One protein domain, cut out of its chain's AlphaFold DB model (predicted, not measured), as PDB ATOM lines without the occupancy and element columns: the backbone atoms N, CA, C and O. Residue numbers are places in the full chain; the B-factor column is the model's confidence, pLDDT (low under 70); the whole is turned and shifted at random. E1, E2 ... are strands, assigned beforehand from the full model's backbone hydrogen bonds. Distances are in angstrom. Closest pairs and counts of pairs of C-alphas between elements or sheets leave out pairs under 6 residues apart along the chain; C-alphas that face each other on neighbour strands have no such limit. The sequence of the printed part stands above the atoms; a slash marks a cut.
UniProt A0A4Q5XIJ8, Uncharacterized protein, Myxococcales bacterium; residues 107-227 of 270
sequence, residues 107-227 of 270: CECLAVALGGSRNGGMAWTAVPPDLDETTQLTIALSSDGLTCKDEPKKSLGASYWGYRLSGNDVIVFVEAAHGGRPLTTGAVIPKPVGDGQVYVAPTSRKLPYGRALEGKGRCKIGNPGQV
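This is residues 107 to 227 of the 270 residues of an uncharacterized protein of Myxococcales bacterium (UniProt A0A4Q5XIJ8). Amid much chain outside named elements, two strongly twisted sheets make a small sandwich, antiparallel E1-E3-E6 facing mixed E4-E5-E7-E8, with short E2 beyond the first. The printed part has 121 residues with no named helix and eight strands, E1 to E8 in chain order; the class is all strand, with 47 residues in them. It is compact, radius of gyration of the C-alphas 14.0 A, spanning 40 by 35 by 21 A.

E1, residues 110 to 115, is antiparallel to E3, residues 136 to 142; N 113 and O 140 are 2.9 A apart. E2, residues 122 to 124, pairs with no named strand. E6, residues 186 to 190, is antiparallel to E3, with N 139 and O 187 2.9 A apart. E4, residues 158 to 166, bends by 59 degrees at residue 161 and forms a hairpin with E5, residues 169 to 176, with N 164 and O 171 2.8 A apart. E7, residues 198 to 202, is parallel to E5, with N 172 and O 199 2.8 A apart, and forms a hairpin with E8, residues 219 to 222, with N 200 and O 219 2.9 A apart.

E1 begins at C-alpha 110 (-17.924, 41.776, 93.653); E8 ends at C-alpha 222 (-19.900, 56.221, 89.961). E5 measures 23.2 A.

The printed part has no cut. Long links join E2 to E3, E3 to E4 and E7 to E8. No printed residue is under 70 in pLDDT.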
ATOM      1  N   CYS A 107     -18.661  46.003  95.857       95.69
ATOM      2  CA  CYS A 107     -20.039  45.604  96.083       95.69
ATOM      3  C   CYS A 107     -20.043  44.306  96.891       95.69
ATOM      4  O   CYS A 107     -19.006  43.646  97.024       95.69
ATOM      5  N   GLU A 108     -21.208  43.897  97.392       95.94
ATOM      6  CA  GLU A 108     -21.344  42.562  97.971       95.94
ATOM      7  C   GLU A 108     -20.877  41.540  96.928       95.94
ATOM      8  O   GLU A 108     -21.358  41.524  95.786       95.94
ATOM      9  N   CYS A 109     -19.891  40.730  97.313       96.06
ATOM     10  CA  CYS A 109     -19.361  39.655  96.485       96.06
ATOM     11  C   CYS A 109     -18.730  40.047  95.149       96.06
ATOM     12  O   CYS A 109     -18.574  39.196  94.271       96.06
ATOM     13  N   LEU A 110     -18.391  41.321  94.953       97.19
ATOM     14  CA  LEU A 110     -17.924  41.776  93.653       97.19
ATOM     15  C   LEU A 110     -17.000  42.987  93.769       97.19
ATOM     16  O   LEU A 110     -17.386  44.036  94.284       97.19
ATOM     17  N   ALA A 111     -15.799  42.862  93.219       97.56
ATOM     18  CA  ALA A 111     -14.905  43.975  92.954       97.56
ATOM     19  C   ALA A 111     -15.130  44.484  91.525       97.56
ATOM     20  O   ALA A 111     -15.299  43.701  90.587       97.56
ATOM     21  N   VAL A 112     -15.128  45.807  91.363       97.88
ATOM     22  CA  VAL A 112     -15.431  46.459  90.086       97.88
ATOM     23  C   VAL A 112     -14.411  47.551  89.807       97.88
ATOM     24  O   VAL A 112     -14.136  48.365  90.683       97.88
ATOM     25  N   ALA A 113     -13.889  47.610  88.582       98.00
ATOM     26  CA  ALA A 113     -13.206  48.786  88.046       98.00
ATOM     27  C   ALA A 113     -14.040  49.398  86.921       98.00
ATOM     28  O   ALA A 113     -14.633  48.673  86.121       98.00
ATOM     29  N   LEU A 114     -14.054  50.728  86.844       98.00
ATOM     30  CA  LEU A 114     -14.790  51.494  85.838       98.00
ATOM     31  C   LEU A 114     -13.918  52.642  85.305       98.00
ATOM     32  O   LEU A 114     -13.277  53.349  86.084       98.00
ATOM     33  N   GLY A 115     -13.886  52.843  83.987       97.19
ATOM     34  CA  GLY A 115     -13.080  53.894  83.353       97.19
ATOM     35  C   GLY A 115     -12.920  53.707  81.844       97.19
ATOM     36  O   GLY A 115     -13.660  52.942  81.243       97.19
ATOM     37  N   GLY A 116     -11.962  54.402  81.221       96.44
ATOM     38  CA  GLY A 116     -11.601  54.181  79.812       96.44
ATOM     39  C   GLY A 116     -10.862  52.854  79.583       96.44
ATOM     40  O   GLY A 116     -10.503  52.160  80.539       96.44
ATOM     41  N   SER A 117     -10.565  52.516  78.322       95.62
ATOM     42  CA  SER A 117      -9.914  51.240  77.969       95.62
ATOM     43  C   SER A 117      -8.513  51.080  78.571       95.62
ATOM     44  O   SER A 117      -8.027  49.965  78.728       95.62
ATOM     45  N   ARG A 118      -7.858  52.172  78.977       95.75
ATOM     46  CA  ARG A 118      -6.512  52.161  79.579       95.75
ATOM     47  C   ARG A 118      -6.512  52.362  81.098       95.75
ATOM     48  O   ARG A 118      -5.483  52.712  81.671       95.75
ATOM     49  N   ASN A 119      -7.649  52.163  81.765       95.88
ATOM     50  CA  ASN A 119      -7.745  52.307  83.215       95.88
ATOM     51  C   ASN A 119      -6.790  51.341  83.950       95.88
ATOM     52  O   ASN A 119      -6.751  50.144  83.671       95.88
ATOM     53  N   GLY A 120      -6.044  51.856  84.935       95.38
ATOM     54  CA  GLY A 120      -5.031  51.089  85.670       95.38
ATOM     55  C   GLY A 120      -5.566  49.927  86.516       95.38
ATOM     56  O   GLY A 120      -4.769  49.101  86.962       95.38
ATOM     57  N   GLY A 121      -6.882  49.840  86.736       96.69
ATOM     58  CA  GLY A 121      -7.540  48.709  87.393       96.69
ATOM     59  C   GLY A 121      -7.905  47.555  86.465       96.69
ATOM     60  O   GLY A 121      -8.356  46.516  86.938       96.69
ATOM     61  N   MET A 122      -7.681  47.696  85.159       97.62
ATOM     62  CA  MET A 122      -8.087  46.726  84.145       97.62
ATOM     63  C   MET A 122      -6.880  46.121  83.427       97.62
ATOM     64  O   MET A 122      -5.808  46.725  83.318       97.62
ATOM     65  N   ALA A 123      -7.037  44.898  82.939       97.75
ATOM     66  CA  ALA A 123      -6.059  44.224  82.103       97.75
ATOM     67  C   ALA A 123      -6.752  43.644  80.873       97.75
ATOM     68  O   ALA A 123      -7.745  42.929  80.997       97.75
ATOM     69  N   TRP A 124      -6.191  43.944  79.704       97.75
ATOM     70  CA  TRP A 124      -6.603  43.350  78.444       97.75
ATOM     71  C   TRP A 124      -5.629  42.236  78.072       97.75
ATOM     72  O   TRP A 124      -4.417  42.422  78.175       97.75
ATOM     73  N   THR A 125      -6.142  41.080  77.658       97.25
ATOM     74  CA  THR A 125      -5.323  39.998  77.089       97.25
ATOM     75  C   THR A 125      -5.007  40.246  75.616       97.25
ATOM     76  O   THR A 125      -4.040  39.698  75.098       97.25
ATOM     77  N   ALA A 126      -5.819  41.066  74.948       94.94
ATOM     78  CA  ALA A 126      -5.578  41.583  73.607       94.94
ATOM     79  C   ALA A 126      -5.213  43.077  73.659       94.94
ATOM     80  O   ALA A 126      -5.136  43.684  74.729       94.94
ATOM     81  N   VAL A 127      -4.988  43.688  72.495       95.19
ATOM     82  CA  VAL A 127      -4.812  45.142  72.402       95.19
ATOM     83  C   VAL A 127      -6.117  45.825  72.842       95.19
ATOM     84  O   VAL A 127      -7.169  45.504  72.281       95.19
ATOM     85  N   PRO A 128      -6.080  46.754  73.820       96.12
ATOM     86  CA  PRO A 128      -7.269  47.493  74.225       96.12
ATOM     87  C   PRO A 128      -7.893  48.206  73.019       96.12
ATOM     88  O   PRO A 128      -7.152  48.832  72.253       96.12
ATOM     89  N   PRO A 129      -9.223  48.144  72.837       94.50
ATOM     90  CA  PRO A 129      -9.880  48.884  71.772       94.50
ATOM     91  C   PRO A 129      -9.704  50.390  71.987       94.50
ATOM     92  O   PRO A 129      -9.616  50.870  73.126       94.50
ATOM     93  N   ASP A 130      -9.695  51.129  70.883       94.00
ATOM     94  CA  ASP A 130      -9.902  52.569  70.933       94.00
ATOM     95  C   ASP A 130     -11.385  52.834  71.208       94.00
ATOM     96  O   ASP A 130     -12.250  52.246  70.553       94.00
ATOM     97  N   LEU A 131     -11.671  53.629  72.235       93.19
ATOM     98  CA  LEU A 131     -13.031  53.911  72.690       93.19
ATOM     99  C   LEU A 131     -13.276  55.410  72.627       93.19
ATOM    100  O   LEU A 131     -12.406  56.201  72.985       93.19
ATOM    101  N   ASP A 132     -14.498  55.789  72.274       93.50
ATOM    102  CA  ASP A 132     -14.937  57.164  72.461       93.50
ATOM    103  C   ASP A 132     -15.215  57.409  73.952       93.50
ATOM    104  O   ASP A 132     -16.268  57.051  74.480       93.50
ATOM    105  N   GLU A 133     -14.270  58.037  74.653       93.19
ATOM    106  CA  GLU A 133     -14.368  58.310  76.095       93.19
ATOM    107  C   GLU A 133     -15.498  59.289  76.476       93.19
ATOM    108  O   GLU A 133     -15.813  59.455  77.669       93.19
ATOM    109  N   THR A 134     -16.115  59.948  75.488       94.06
ATOM    110  CA  THR A 134     -17.264  60.837  75.697       94.06
ATOM    111  C   THR A 134     -18.586  60.070  75.753       94.06
ATOM    112  O   THR A 134     -19.505  60.491  76.462       94.06
ATOM    113  N   THR A 135     -18.675  58.919  75.083       95.19
ATOM    114  CA  THR A 135     -19.908  58.121  74.979       95.19
ATOM    115  C   THR A 135     -19.788  56.723  75.572       95.19
ATOM    116  O   THR A 135     -20.813  56.126  75.900       95.19
ATOM    117  N   GLN A 136     -18.577  56.212  75.794       96.62
ATOM    118  CA  GLN A 136     -18.333  54.835  76.214       96.62
ATOM    119  C   GLN A 136     -17.470  54.749  77.474       96.62
ATOM    120  O   GLN A 136     -16.590  55.571  77.736       96.62
ATOM    121  N   LEU A 137     -17.715  53.700  78.255       97.56
ATOM    122  CA  LEU A 137     -16.919  53.298  79.405       97.56
ATOM    123  C   LEU A 137     -16.615  51.806  79.326       97.56
ATOM    124  O   LEU A 137     -17.362  51.016  78.763       97.56
ATOM    125  N   THR A 138     -15.519  51.411  79.948       97.94
ATOM    126  CA  THR A 138     -15.156  50.022  80.195       97.94
ATOM    127  C   THR A 138     -15.450  49.676  81.647       97.94
ATOM    128  O   THR A 138     -15.158  50.465  82.549       97.94
ATOM    129  N   ILE A 139     -15.998  48.487  81.880       98.44
ATOM    130  CA  ILE A 139     -16.188  47.916  83.211       98.44
ATOM    131  C   ILE A 139     -15.517  46.547  83.282       98.44
ATOM    132  O   ILE A 139     -15.678  45.725  82.381       98.44
ATOM    133  N   ALA A 140     -14.773  46.303  84.357       98.44
ATOM    134  CA  ALA A 140     -14.210  44.998  84.678       98.44
ATOM    135  C   ALA A 140     -14.691  44.555  86.061       98.44
ATOM    136  O   ALA A 140     -14.798  45.368  86.981       98.44
ATOM    137  N   LEU A 141     -14.982  43.269  86.189       98.19
ATOM    138  CA  LEU A 141     -15.658  42.642  87.314       98.19
ATOM    139  C   LEU A 141     -14.819  41.451  87.786       98.19
ATOM    140  O   LEU A 141     -14.250  40.735  86.961       98.19
ATOM    141  N   SER A 142     -14.766  41.201  89.089       97.62
ATOM    142  CA  SER A 142     -14.258  39.934  89.622       97.62
ATOM    143  C   SER A 142     -14.870  39.647  90.987       97.62
ATOM    144  O   SER A 142     -15.038  40.550  91.807       97.62
ATOM    145  N   SER A 143     -15.206  38.383  91.222       96.88
ATOM    146  CA  SER A 143     -15.548  37.844  92.541       96.88
ATOM    147  C   SER A 143     -14.378  37.069  93.165       96.88
ATOM    148  O   SER A 143     -14.521  36.510  94.248       96.88
ATOM    149  N   ASP A 144     -13.224  37.016  92.494       94.75
ATOM    150  CA  ASP A 144     -12.087  36.205  92.923       94.75
ATOM    151  C   ASP A 144     -11.485  36.753  94.218       94.75
ATOM    152  O   ASP A 144     -11.252  37.955  94.369       94.75
ATOM    153  N   GLY A 145     -11.213  35.852  95.162       90.69
ATOM    154  CA  GLY A 145     -10.643  36.210  96.462       90.69
ATOM    155  C   GLY A 145     -11.610  36.930  97.408       90.69
ATOM    156  O   GLY A 145     -11.185  37.359  98.479       90.69
ATOM    157  N   LEU A 146     -12.895  37.055  97.054       92.75
ATOM    158  CA  LEU A 146     -13.933  37.590  97.934       92.75
ATOM    159  C   LEU A 146     -14.725  36.443  98.563       92.75
ATOM    160  O   LEU A 146     -15.232  35.566  97.872       92.75
ATOM    161  N   THR A 147     -14.858  36.447  99.889       89.19
ATOM    162  CA  THR A 147     -15.704  35.469 100.579       89.19
ATOM    163  C   THR A 147     -17.171  35.821 100.379       89.19
ATOM    164  O   THR A 147     -17.620  36.889 100.800       89.19
ATOM    165  N   CYS A 148     -17.917  34.896  99.778       91.50
ATOM    166  CA  CYS A 148     -19.296  35.127  99.391       91.50
ATOM    167  C   CYS A 148     -20.301  34.278 100.136       91.50
ATOM    168  O   CYS A 148     -20.422  33.071  99.930       91.50
ATOM    169  N   LYS A 149     -21.082  34.946 100.987       90.56
ATOM    170  CA  LYS A 149     -22.256  34.324 101.581       90.56
ATOM    171  C   LYS A 149     -23.296  34.096 100.484       90.56
ATOM    172  O   LYS A 149     -23.523  34.962  99.646       90.56
ATOM    173  N   ASP A 150     -23.924  32.926 100.509       92.00
ATOM    174  CA  ASP A 150     -24.992  32.544  99.580       92.00
ATOM    175  C   ASP A 150     -24.551  32.448  98.102       92.00
ATOM    176  O   ASP A 150     -25.382  32.509  97.194       92.00
ATOM    177  N   GLU A 151     -23.251  32.258  97.842       92.81
ATOM    178  CA  GLU A 151     -22.764  31.898  96.509       92.81
ATOM    179  C   GLU A 151     -23.409  30.577  96.040       92.81
ATOM    180  O   GLU A 151     -23.421  29.588  96.787       92.81
ATOM    181  N   PRO A 152     -23.968  30.518  94.814       93.88
ATOM    182  CA  PRO A 152     -24.548  29.286  94.302       93.88
ATOM    183  C   PRO A 152     -23.521  28.148  94.256       93.88
ATOM    184  O   PRO A 152     -22.390  28.315  93.803       93.88
ATOM    185  N   LYS A 153     -23.935  26.945  94.671       92.81
ATOM    186  CA  LYS A 153     -23.082  25.750  94.579       92.81
ATOM    187  C   LYS A 153     -22.640  25.539  93.129       92.81
ATOM    188  O   LYS A 153     -23.479  25.558  92.230       92.81
ATOM    189  N   LYS A 154     -21.350  25.246  92.924       92.00
ATOM    190  CA  LYS A 154     -20.721  25.071  91.598       92.00
ATOM    191  C   LYS A 154     -20.695  26.345  90.739       92.00
ATOM    192  O   LYS A 154     -20.513  26.243  89.524       92.00
ATOM    193  N   SER A 155     -20.904  27.522  91.332       93.69
ATOM    194  CA  SER A 155     -20.663  28.774  90.625       93.69
ATOM    195  C   SER A 155     -19.171  28.925  90.326       93.69
ATOM    196  O   SER A 155     -18.325  28.473  91.094       93.69
ATOM    197  N   LEU A 156     -18.864  29.538  89.186       95.25
ATOM    198  CA  LEU A 156     -17.514  29.975  88.820       95.25
ATOM    199  C   LEU A 156     -17.307  31.465  89.149       95.25
ATOM    200  O   LEU A 156     -16.452  32.107  88.547       95.25
ATOM    201  N   GLY A 157     -18.133  32.032  90.034       95.81
ATOM    202  CA  GLY A 157     -18.141  33.455  90.361       95.81
ATOM    203  C   GLY A 157     -19.155  34.284  89.567       95.81
ATOM    204  O   GLY A 157     -20.122  33.768  88.998       95.81
ATOM    205  N   ALA A 158     -18.948  35.600  89.546       97.19
ATOM    206  CA  ALA A 158     -19.811  36.553  88.854       97.19
ATOM    207  C   ALA A 158     -19.438  36.712  87.369       97.19
ATOM    208  O   ALA A 158     -18.285  36.979  87.038       97.19
ATOM    209  N   SER A 159     -20.432  36.644  86.481       97.75
ATOM    210  CA  SER A 159     -20.293  36.962  85.055       97.75
ATOM    211  C   SER A 159     -21.126  38.182  84.689       97.75
ATOM    212  O   SER A 159     -22.250  38.351  85.163       97.75
ATOM    213  N   TYR A 160     -20.605  39.015  83.798       98.19
ATOM    214  CA  TYR A 160     -21.385  40.025  83.098       98.19
ATOM    215  C   TYR A 160     -22.505  39.354  82.295       98.19
ATOM    216  O   TYR A 160     -22.246  38.422  81.532       98.19
ATOM    217  N   TRP A 161     -23.729  39.857  82.456       97.38
ATOM    218  CA  TRP A 161     -24.901  39.410  81.700       97.38
ATOM    219  C   TRP A 161     -25.323  40.438  80.644       97.38
ATOM    220  O   TRP A 161     -25.658  40.089  79.516       97.38
ATOM    221  N   GLY A 162     -25.302  41.725  80.998       96.94
ATOM    222  CA  GLY A 162     -25.778  42.805  80.136       96.94
ATOM    223  C   GLY A 162     -25.822  44.144  80.865       96.94
ATOM    224  O   GLY A 162     -25.475  44.229  82.042       96.94
ATOM    225  N   TYR A 163     -26.307  45.188  80.199       97.75
ATOM    226  CA  TYR A 163     -26.671  46.445  80.850       97.75
ATOM    227  C   TYR A 163     -28.081  46.878  80.440       97.75
ATOM    228  O   TYR A 163     -28.637  46.388  79.459       97.75
ATOM    229  N   ARG A 164     -28.672  47.799  81.204       96.69
ATOM    230  CA  ARG A 164     -29.876  48.543  80.816       96.69
ATOM    231  C   ARG A 164     -29.725  50.009  81.175       96.69
ATOM    232  O   ARG A 164     -29.073  50.348  82.161       96.69
ATOM    233  N   LEU A 165     -30.382  50.860  80.403       96.25
ATOM    234  CA  LEU A 165     -30.467  52.288  80.673       96.25
ATOM    235  C   LEU A 165     -31.685  52.576  81.556       96.25
ATOM    236  O   LEU A 165     -32.749  51.977  81.382       96.25
ATOM    237  N   SER A 166     -31.538  53.483  82.517       95.81
ATOM    238  CA  SER A 166     -32.629  53.906  83.398       95.81
ATOM    239  C   SER A 166     -32.542  55.408  83.623       95.81
ATOM    240  O   SER A 166     -31.755  55.884  84.434       95.81
ATOM    241  N   GLY A 167     -33.328  56.170  82.860       95.75
ATOM    242  CA  GLY A 167     -33.164  57.620  82.806       95.75
ATOM    243  C   GLY A 167     -31.772  57.970  82.280       95.75
ATOM    244  O   GLY A 167     -31.444  57.608  81.154       95.75
ATOM    245  N   ASN A 168     -30.971  58.624  83.116       97.38
ATOM    246  CA  ASN A 168     -29.585  58.997  82.829       97.38
ATOM    247  C   ASN A 168     -28.558  57.950  83.297       97.38
ATOM    248  O   ASN A 168     -27.371  58.071  82.990       97.38
ATOM    249  N   ASP A 169     -29.004  56.935  84.041       97.81
ATOM    250  CA  ASP A 169     -28.152  55.922  84.655       97.81
ATOM    251  C   ASP A 169     -27.925  54.717  83.740       97.81
ATOM    252  O   ASP A 169     -28.765  54.360  82.907       97.81
ATOM    253  N   VAL A 170     -26.818  54.018  83.991       98.00
ATOM    254  CA  VAL A 170     -26.491  52.734  83.364       98.00
ATOM    255  C   VAL A 170     -26.439  51.663  84.447       98.00
ATOM    256  O   VAL A 170     -25.685  51.769  85.412       98.00
ATOM    257  N   ILE A 171     -27.254  50.622  84.305       98.06
ATOM    258  CA  ILE A 171     -27.320  49.502  85.247       98.06
ATOM    259  C   ILE A 171     -26.683  48.289  84.589       98.06
ATOM    260  O   ILE A 171     -27.241  47.738  83.643       98.06
ATOM    261  N   VAL A 172     -25.545  47.855  85.109       98.38
ATOM    262  CA  VAL A 172     -24.874  46.624  84.700       98.38
ATOM    263  C   VAL A 172     -25.433  45.455  85.497       98.38
ATOM    264  O   VAL A 172     -25.493  45.491  86.726       98.38
ATOM    265  N   PHE A 173     -25.836  44.409  84.791       98.12
ATOM    266  CA  PHE A 173     -26.359  43.190  85.376       98.12
ATOM    267  C   PHE A 173     -25.297  42.102  85.414       98.12
ATOM    268  O   PHE A 173     -24.615  41.842  84.419       98.12
ATOM    269  N   VAL A 174     -25.205  41.448  86.568       97.88
ATOM    270  CA  VAL A 174     -24.314  40.312  86.800       97.88
ATOM    271  C   VAL A 174     -25.108  39.062  87.142       97.88
ATOM    272  O   VAL A 174     -26.115  39.113  87.850       97.88
ATOM    273  N   GLU A 175     -24.650  37.929  86.641       97.06
ATOM    274  CA  GLU A 175     -25.206  36.613  86.929       97.06
ATOM    275  C   GLU A 175     -24.161  35.702  87.578       97.06
ATOM    276  O   GLU A 175     -22.973  36.016  87.605       97.06
ATOM    277  N   ALA A 176     -24.605  34.558  88.098       96.88
ATOM    278  CA  ALA A 176     -23.693  33.498  88.498       96.88
ATOM    279  C   ALA A 176     -23.195  32.759  87.255       96.88
ATOM    280  O   ALA A 176     -23.991  32.242  86.468       96.88
ATOM    281  N   ALA A 177     -21.880  32.687  87.097       96.06
ATOM    282  CA  ALA A 177     -21.256  31.844  86.100       96.06
ATOM    283  C   ALA A 177     -21.404  30.373  86.497       96.06
ATOM    284  O   ALA A 177     -21.285  30.022  87.674       96.06
ATOM    285  N   HIS A 178     -21.624  29.516  85.505       94.06
ATOM    286  CA  HIS A 178     -21.728  28.068  85.665       94.06
ATOM    287  C   HIS A 178     -20.868  27.382  84.598       94.06
ATOM    288  O   HIS A 178     -20.590  27.964  83.547       94.06
ATOM    289  N   GLY A 179     -20.471  26.133  84.852       93.00
ATOM    290  CA  GLY A 179     -19.736  25.328  83.873       93.00
ATOM    291  C   GLY A 179     -20.458  25.243  82.521       93.00
ATOM    292  O   GLY A 179     -21.685  25.187  82.461       93.00
ATOM    293  N   GLY A 180     -19.685  25.247  81.431       91.75
ATOM    294  CA  GLY A 180     -20.199  25.161  80.059       91.75
ATOM    295  C   GLY A 180     -20.511  26.503  79.383       91.75
ATOM    296  O   GLY A 180     -20.803  26.512  78.190       91.75
ATOM    297  N   ARG A 181     -20.412  27.639  80.092       87.69
ATOM    298  CA  ARG A 181     -20.473  28.986  79.495       87.69
ATOM    299  C   ARG A 181     -19.171  29.752  79.749       87.69
ATOM    300  O   ARG A 181     -18.645  29.668  80.858       87.69
ATOM    301  N   PRO A 182     -18.653  30.512  78.768       89.50
ATOM    302  CA  PRO A 182     -17.498  31.373  78.994       89.50
ATOM    303  C   PRO A 182     -17.783  32.419  80.077       89.50
ATOM    304  O   PRO A 182     -18.773  33.149  80.001       89.50
ATOM    305  N   LEU A 183     -16.894  32.513  81.067       95.25
ATOM    306  CA  LEU A 183     -16.938  33.572  82.071       95.25
ATOM    307  C   LEU A 183     -16.643  34.917  81.396       95.25
ATOM    308  O   LEU A 183     -15.602  35.087  80.755       95.25
ATOM    309  N   THR A 184     -17.554  35.877  81.544       97.00
ATOM    310  CA  THR A 184     -17.379  37.227  81.002       97.00
ATOM    311  C   THR A 184     -17.109  38.192  82.142       97.00
ATOM    312  O   THR A 184     -18.020  38.586  82.862       97.00
ATOM    313  N   THR A 185     -15.856  38.595  82.310       97.25
ATOM    314  CA  THR A 185     -15.429  39.470  83.413       97.25
ATOM    315  C   THR A 185     -15.320  40.941  83.026       97.25
ATOM    316  O   THR A 185     -14.927  41.763  83.849       97.25
ATOM    317  N   GLY A 186     -15.644  41.301  81.787       98.00
ATOM    318  CA  GLY A 186     -15.556  42.676  81.324       98.00
ATOM    319  C   GLY A 186     -16.594  43.025  80.270       98.00
ATOM    320  O   GLY A 186     -17.162  42.149  79.617       98.00
ATOM    321  N   ALA A 187     -16.842  44.319  80.106       98.31
ATOM    322  CA  ALA A 187     -17.708  44.846  79.065       98.31
ATOM    323  C   ALA A 187     -17.338  46.288  78.704       98.31
ATOM    324  O   ALA A 187     -16.739  47.014  79.502       98.31
ATOM    325  N   VAL A 188     -17.757  46.709  77.515       97.94
ATOM    326  CA  VAL A 188     -17.866  48.126  77.160       97.94
ATOM    327  C   VAL A 188     -19.340  48.518  77.242       97.94
ATOM    328  O   VAL A 188     -20.209  47.828  76.706       97.94
ATOM    329  N   ILE A 189     -19.628  49.600  77.952       97.62
ATOM    330  CA  ILE A 189     -20.973  50.084  78.261       97.62
ATOM    331  C   ILE A 189     -21.113  51.553  77.843       97.62
ATOM    332  O   ILE A 189     -20.103  52.255  77.741       97.62
ATOM    333  N   PRO A 190     -22.340  52.056  77.638       97.25
ATOM    334  CA  PRO A 190     -22.557  53.481  77.457       97.25
ATOM    335  C   PRO A 190     -22.098  54.262  78.688       97.25
ATOM    336  O   PRO A 190     -22.197  53.796  79.827       97.25
ATOM    337  N   LYS A 191     -21.627  55.482  78.466       97.56
ATOM    338  CA  LYS A 191     -21.351  56.444  79.527       97.56
ATOM    339  C   LYS A 191     -22.661  57.089  79.998       97.56
ATOM    340  O   LYS A 191     -23.420  57.531  79.133       97.56
ATOM    341  N   PRO A 192     -22.926  57.182  81.318       97.81
ATOM    342  CA  PRO A 192     -24.109  57.868  81.834       97.81
ATOM    343  C   PRO A 192     -24.187  59.329  81.382       97.81
ATOM    344  O   PRO A 192     -23.156  59.989  81.227       97.81
ATOM    345  N   VAL A 193     -25.406  59.838  81.209       97.25
ATOM    346  CA  VAL A 193     -25.673  61.211  80.748       97.25
ATOM    347  C   VAL A 193     -25.782  62.155  81.948       97.25
ATOM    348  O   VAL A 193     -26.419  61.824  82.942       97.25
ATOM    349  N   GLY A 194     -25.200  63.349  81.867       96.38
ATOM    350  CA  GLY A 194     -25.298  64.367  82.911       96.38
ATOM    351  C   GLY A 194     -24.797  63.875  84.272       96.38
ATOM    352  O   GLY A 194     -23.673  63.396  84.410       96.38
ATOM    353  N   ASP A 195     -25.649  63.989  85.286       96.62
ATOM    354  CA  ASP A 195     -25.399  63.531  86.656       96.62
ATOM    355  C   ASP A 195     -25.649  62.027  86.872       96.62
ATOM    356  O   ASP A 195     -25.462  61.518  87.985       96.62
ATOM    357  N   GLY A 196     -26.023  61.309  85.808       97.56
ATOM    358  CA  GLY A 196     -26.248  59.873  85.814       97.56
ATOM    359  C   GLY A 196     -25.046  59.074  86.314       97.56
ATOM    360  O   GLY A 196     -23.893  59.519  86.298       97.56
ATOM    361  N   GLN A 197     -25.325  57.863  86.781       98.00
ATOM    362  CA  GLN A 197     -24.379  57.000  87.476       98.00
ATOM    363  C   GLN A 197     -24.371  55.592  86.884       98.00
ATOM    364  O   GLN A 197     -25.372  55.105  86.354       98.00
ATOM    365  N   VAL A 198     -23.234  54.909  87.022       98.12
ATOM    366  CA  VAL A 198     -23.150  53.468  86.792       98.12
ATOM    367  C   VAL A 198     -23.478  52.734  88.085       98.12
ATOM    368  O   VAL A 198     -22.893  52.999  89.144       98.12
ATOM    369  N   TYR A 199     -24.390  51.776  87.977       98.19
ATOM    370  CA  TYR A 199     -24.729  50.835  89.032       98.19
ATOM    371  C   TYR A 199     -24.452  49.408  88.583       98.19
ATOM    372  O   TYR A 199     -24.552  49.097  87.399       98.19
ATOM    373  N   VAL A 200     -24.198  48.526  89.542       98.00
ATOM    374  CA  VAL A 200     -24.217  47.077  89.331       98.00
ATOM    375  C   VAL A 200     -25.383  46.471  90.107       98.00
ATOM    376  O   VAL A 200     -25.755  46.959  91.179       98.00
ATOM    377  N   ALA A 201     -26.002  45.441  89.540       97.44
ATOM    378  CA  ALA A 201     -27.096  44.709  90.155       97.44
ATOM    379  C   ALA A 201     -27.064  43.229  89.750       97.44
ATOM    380  O   ALA A 201     -26.703  42.917  88.614       97.44
ATOM    381  N   PRO A 202     -27.503  42.303  90.614       97.19
ATOM    382  CA  PRO A 202     -27.687  40.924  90.196       97.19
ATOM    383  C   PRO A 202     -28.882  40.791  89.239       97.19
ATOM    384  O   PRO A 202     -29.896  41.477  89.394       97.19
ATOM    385  N   THR A 203     -28.813  39.850  88.297       96.75
ATOM    386  CA  THR A 203     -29.947  39.475  87.426       96.75
ATOM    387  C   THR A 203     -31.119  38.882  88.209       96.75
ATOM    388  O   THR A 203     -32.270  38.972  87.788       96.75
ATOM    389  N   SER A 204     -30.844  38.295  89.376       95.19
ATOM    390  CA  SER A 204     -31.838  37.721  90.277       95.19
ATOM    391  C   SER A 204     -31.549  38.116  91.716       95.19
ATOM    392  O   SER A 204     -30.415  38.036  92.178       95.19
ATOM    393  N   ARG A 205     -32.592  38.448  92.484       93.12
ATOM    394  CA  ARG A 205     -32.462  38.815  93.908       93.12
ATOM    395  C   ARG A 205     -31.841  37.704  94.762       93.12
ATOM    396  O   ARG A 205     -31.374  37.995  95.855       93.12
ATOM    397  N   LYS A 206     -31.826  36.455  94.281       93.75
ATOM    398  CA  LYS A 206     -31.196  35.311  94.962       93.75
ATOM    399  C   LYS A 206     -29.666  35.323  94.878       93.75
ATOM    400  O   LYS A 206     -29.034  34.668  95.690       93.75
ATOM    401  N   LEU A 207     -29.084  36.051  93.924       94.94
ATOM    402  CA  LEU A 207     -27.637  36.112  93.737       94.94
ATOM    403  C   LEU A 207     -27.018  37.200  94.627       94.94
ATOM    404  O   LEU A 207     -27.597  38.291  94.708       94.94
ATOM    405  N   PRO A 208     -25.863  36.936  95.266       94.62
ATOM    406  CA  PRO A 208     -25.197  37.910  96.131       94.62
ATOM    407  C   PRO A 208     -24.441  38.989  95.342       94.62
ATOM    408  O   PRO A 208     -24.242  40.096  95.832       94.62
ATOM    409  N   TYR A 209     -24.057  38.692  94.099       96.00
ATOM    410  CA  TYR A 209     -23.168  39.530  93.300       96.00
ATOM    411  C   TYR A 209     -23.743  40.917  92.997       96.00
ATOM    412  O   TYR A 209     -24.832  41.052  92.437       96.00
ATOM    413  N   GLY A 210     -22.970  41.960  93.306       95.00
ATOM    414  CA  GLY A 210     -23.272  43.324  92.872       95.00
ATOM    415  C   GLY A 210     -24.361  44.026  93.684       95.00
ATOM    416  O   GLY A 210     -24.853  45.075  93.263       95.00
ATOM    417  N   ARG A 211     -24.756  43.482  94.840       95.25
ATOM    418  CA  ARG A 211     -25.622  44.200  95.785       95.25
ATOM    419  C   ARG A 211     -24.838  45.319  96.473       95.25
ATOM    420  O   ARG A 211     -23.608  45.290  96.544       95.25
ATOM    421  N   ALA A 212     -25.549  46.331  96.958       94.75
ATOM    422  CA  ALA A 212     -24.937  47.355  97.799       94.75
ATOM    423  C   ALA A 212     -24.383  46.724  99.090       94.75
ATOM    424  O   ALA A 212     -25.045  45.873  99.674       94.75
ATOM    425  N   LEU A 213     -23.196  47.158  99.536       92.00
ATOM    426  CA  LEU A 213     -22.610  46.703 100.808       92.00
ATOM    427  C   LEU A 213     -23.492  47.059 102.010       92.00
ATOM    428  O   LEU A 213     -23.564  46.312 102.981       92.00
ATOM    429  N   GLU A 214     -24.171  48.203 101.928       88.50
ATOM    430  CA  GLU A 214     -25.062  48.705 102.961       88.50
ATOM    431  C   GLU A 214     -26.461  48.943 102.386       88.50
ATOM    432  O   GLU A 214     -26.643  49.586 101.348       88.50
ATOM    433  N   GLY A 215     -27.471  48.438 103.092       84.25
ATOM    434  CA  GLY A 215     -28.873  48.646 102.756       84.25
ATOM    435  C   GLY A 215     -29.405  47.742 101.641       84.25
ATOM    436  O   GLY A 215     -28.845  46.709 101.287       84.25
ATOM    437  N   LYS A 216     -30.577  48.111 101.119       80.56
ATOM    438  CA  LYS A 216     -31.239  47.404 100.018       80.56
ATOM    439  C   LYS A 216     -31.033  48.216  98.750       80.56
ATOM    440  O   LYS A 216     -31.478  49.358  98.693       80.56
ATOM    441  N   GLY A 217     -30.424  47.640  97.719       87.88
ATOM    442  CA  GLY A 217     -30.303  48.350  96.452       87.88
ATOM    443  C   GLY A 217     -29.240  47.820  95.507       87.88
ATOM    444  O   GLY A 217     -28.653  46.758  95.708       87.88
ATOM    445  N   ARG A 218     -29.040  48.605  94.450       94.38
ATOM    446  CA  ARG A 218     -27.994  48.421  93.446       94.38
ATOM    447  C   ARG A 218     -26.695  49.016  93.984       94.38
ATOM    448  O   ARG A 218     -26.731  50.068  94.621       94.38
ATOM    449  N   CYS A 219     -25.569  48.376  93.713       97.06
ATOM    450  CA  CYS A 219     -24.270  48.910  94.096       97.06
ATOM    451  C   CYS A 219     -23.908  50.105  93.206       97.06
ATOM    452  O   CYS A 219     -23.838  49.964  91.986       97.06
ATOM    453  N   LYS A 220     -23.702  51.285  93.798       96.75
ATOM    454  CA  LYS A 220     -23.294  52.490  93.065       96.75
ATOM    455  C   LYS A 220     -21.785  52.469  92.831       96.75
ATOM    456  O   LYS A 220     -21.026  52.403  93.791       96.75
ATOM    457  N   ILE A 221     -21.367  52.572  91.571       96.56
ATOM    458  CA  ILE A 221     -19.948  52.572  91.183       96.56
ATOM    459  C   ILE A 221     -19.443  53.998  90.950       96.56
ATOM    460  O   ILE A 221     -18.346  54.340  91.381       96.56
ATOM    461  N   GLY A 222     -20.249  54.836  90.289       96.06
ATOM    462  CA  GLY A 222     -19.900  56.221  89.961       96.06
ATOM    463  C   GLY A 222     -20.016  56.537  88.468       96.06
ATOM    464  O   GLY A 222     -20.580  55.760  87.701       96.06
ATOM    465  N   ASN A 223     -19.468  57.679  88.052       95.12
ATOM    466  CA  ASN A 223     -19.371  58.101  86.651       95.12
ATOM    467  C   ASN A 223     -17.998  58.760  86.409       95.12
ATOM    468  O   ASN A 223     -17.838  59.950  86.685       95.12
ATOM    469  N   PRO A 224     -16.970  57.994  86.002       92.00
ATOM    470  CA  PRO A 224     -15.622  58.523  85.845       92.00
ATOM    471  C   PRO A 224     -15.437  59.318  84.543       92.00
ATOM    472  O   PRO A 224     -16.022  59.025  83.497       92.00
ATOM    473  N   GLY A 225     -14.512  60.278  84.591       90.19
ATOM    474  CA  GLY A 225     -14.111  61.097  83.446       90.19
ATOM    475  C   GLY A 225     -15.049  62.278  83.185       90.19
ATOM    476  O   GLY A 225     -15.767  62.729  84.072       90.19
ATOM    477  N   GLN A 226     -15.012  62.808  81.960       91.19
ATOM    478  CA  GLN A 226     -15.834  63.961  81.582       91.19
ATOM    479  C   GLN A 226     -17.321  63.602  81.536       91.19
ATOM    480  O   GLN A 226     -17.689  62.565  80.985       91.19
ATOM    481  N   VAL A 227     -18.168  64.473  82.077       93.06
ATOM    482  CA  VAL A 227     -19.622  64.305  82.032       93.06
ATOM    483  C   VAL A 227     -20.103  64.340  80.584       93.06
ATOM    484  O   VAL A 227     -19.839  65.294  79.853       93.06
TER     485      VAL A 227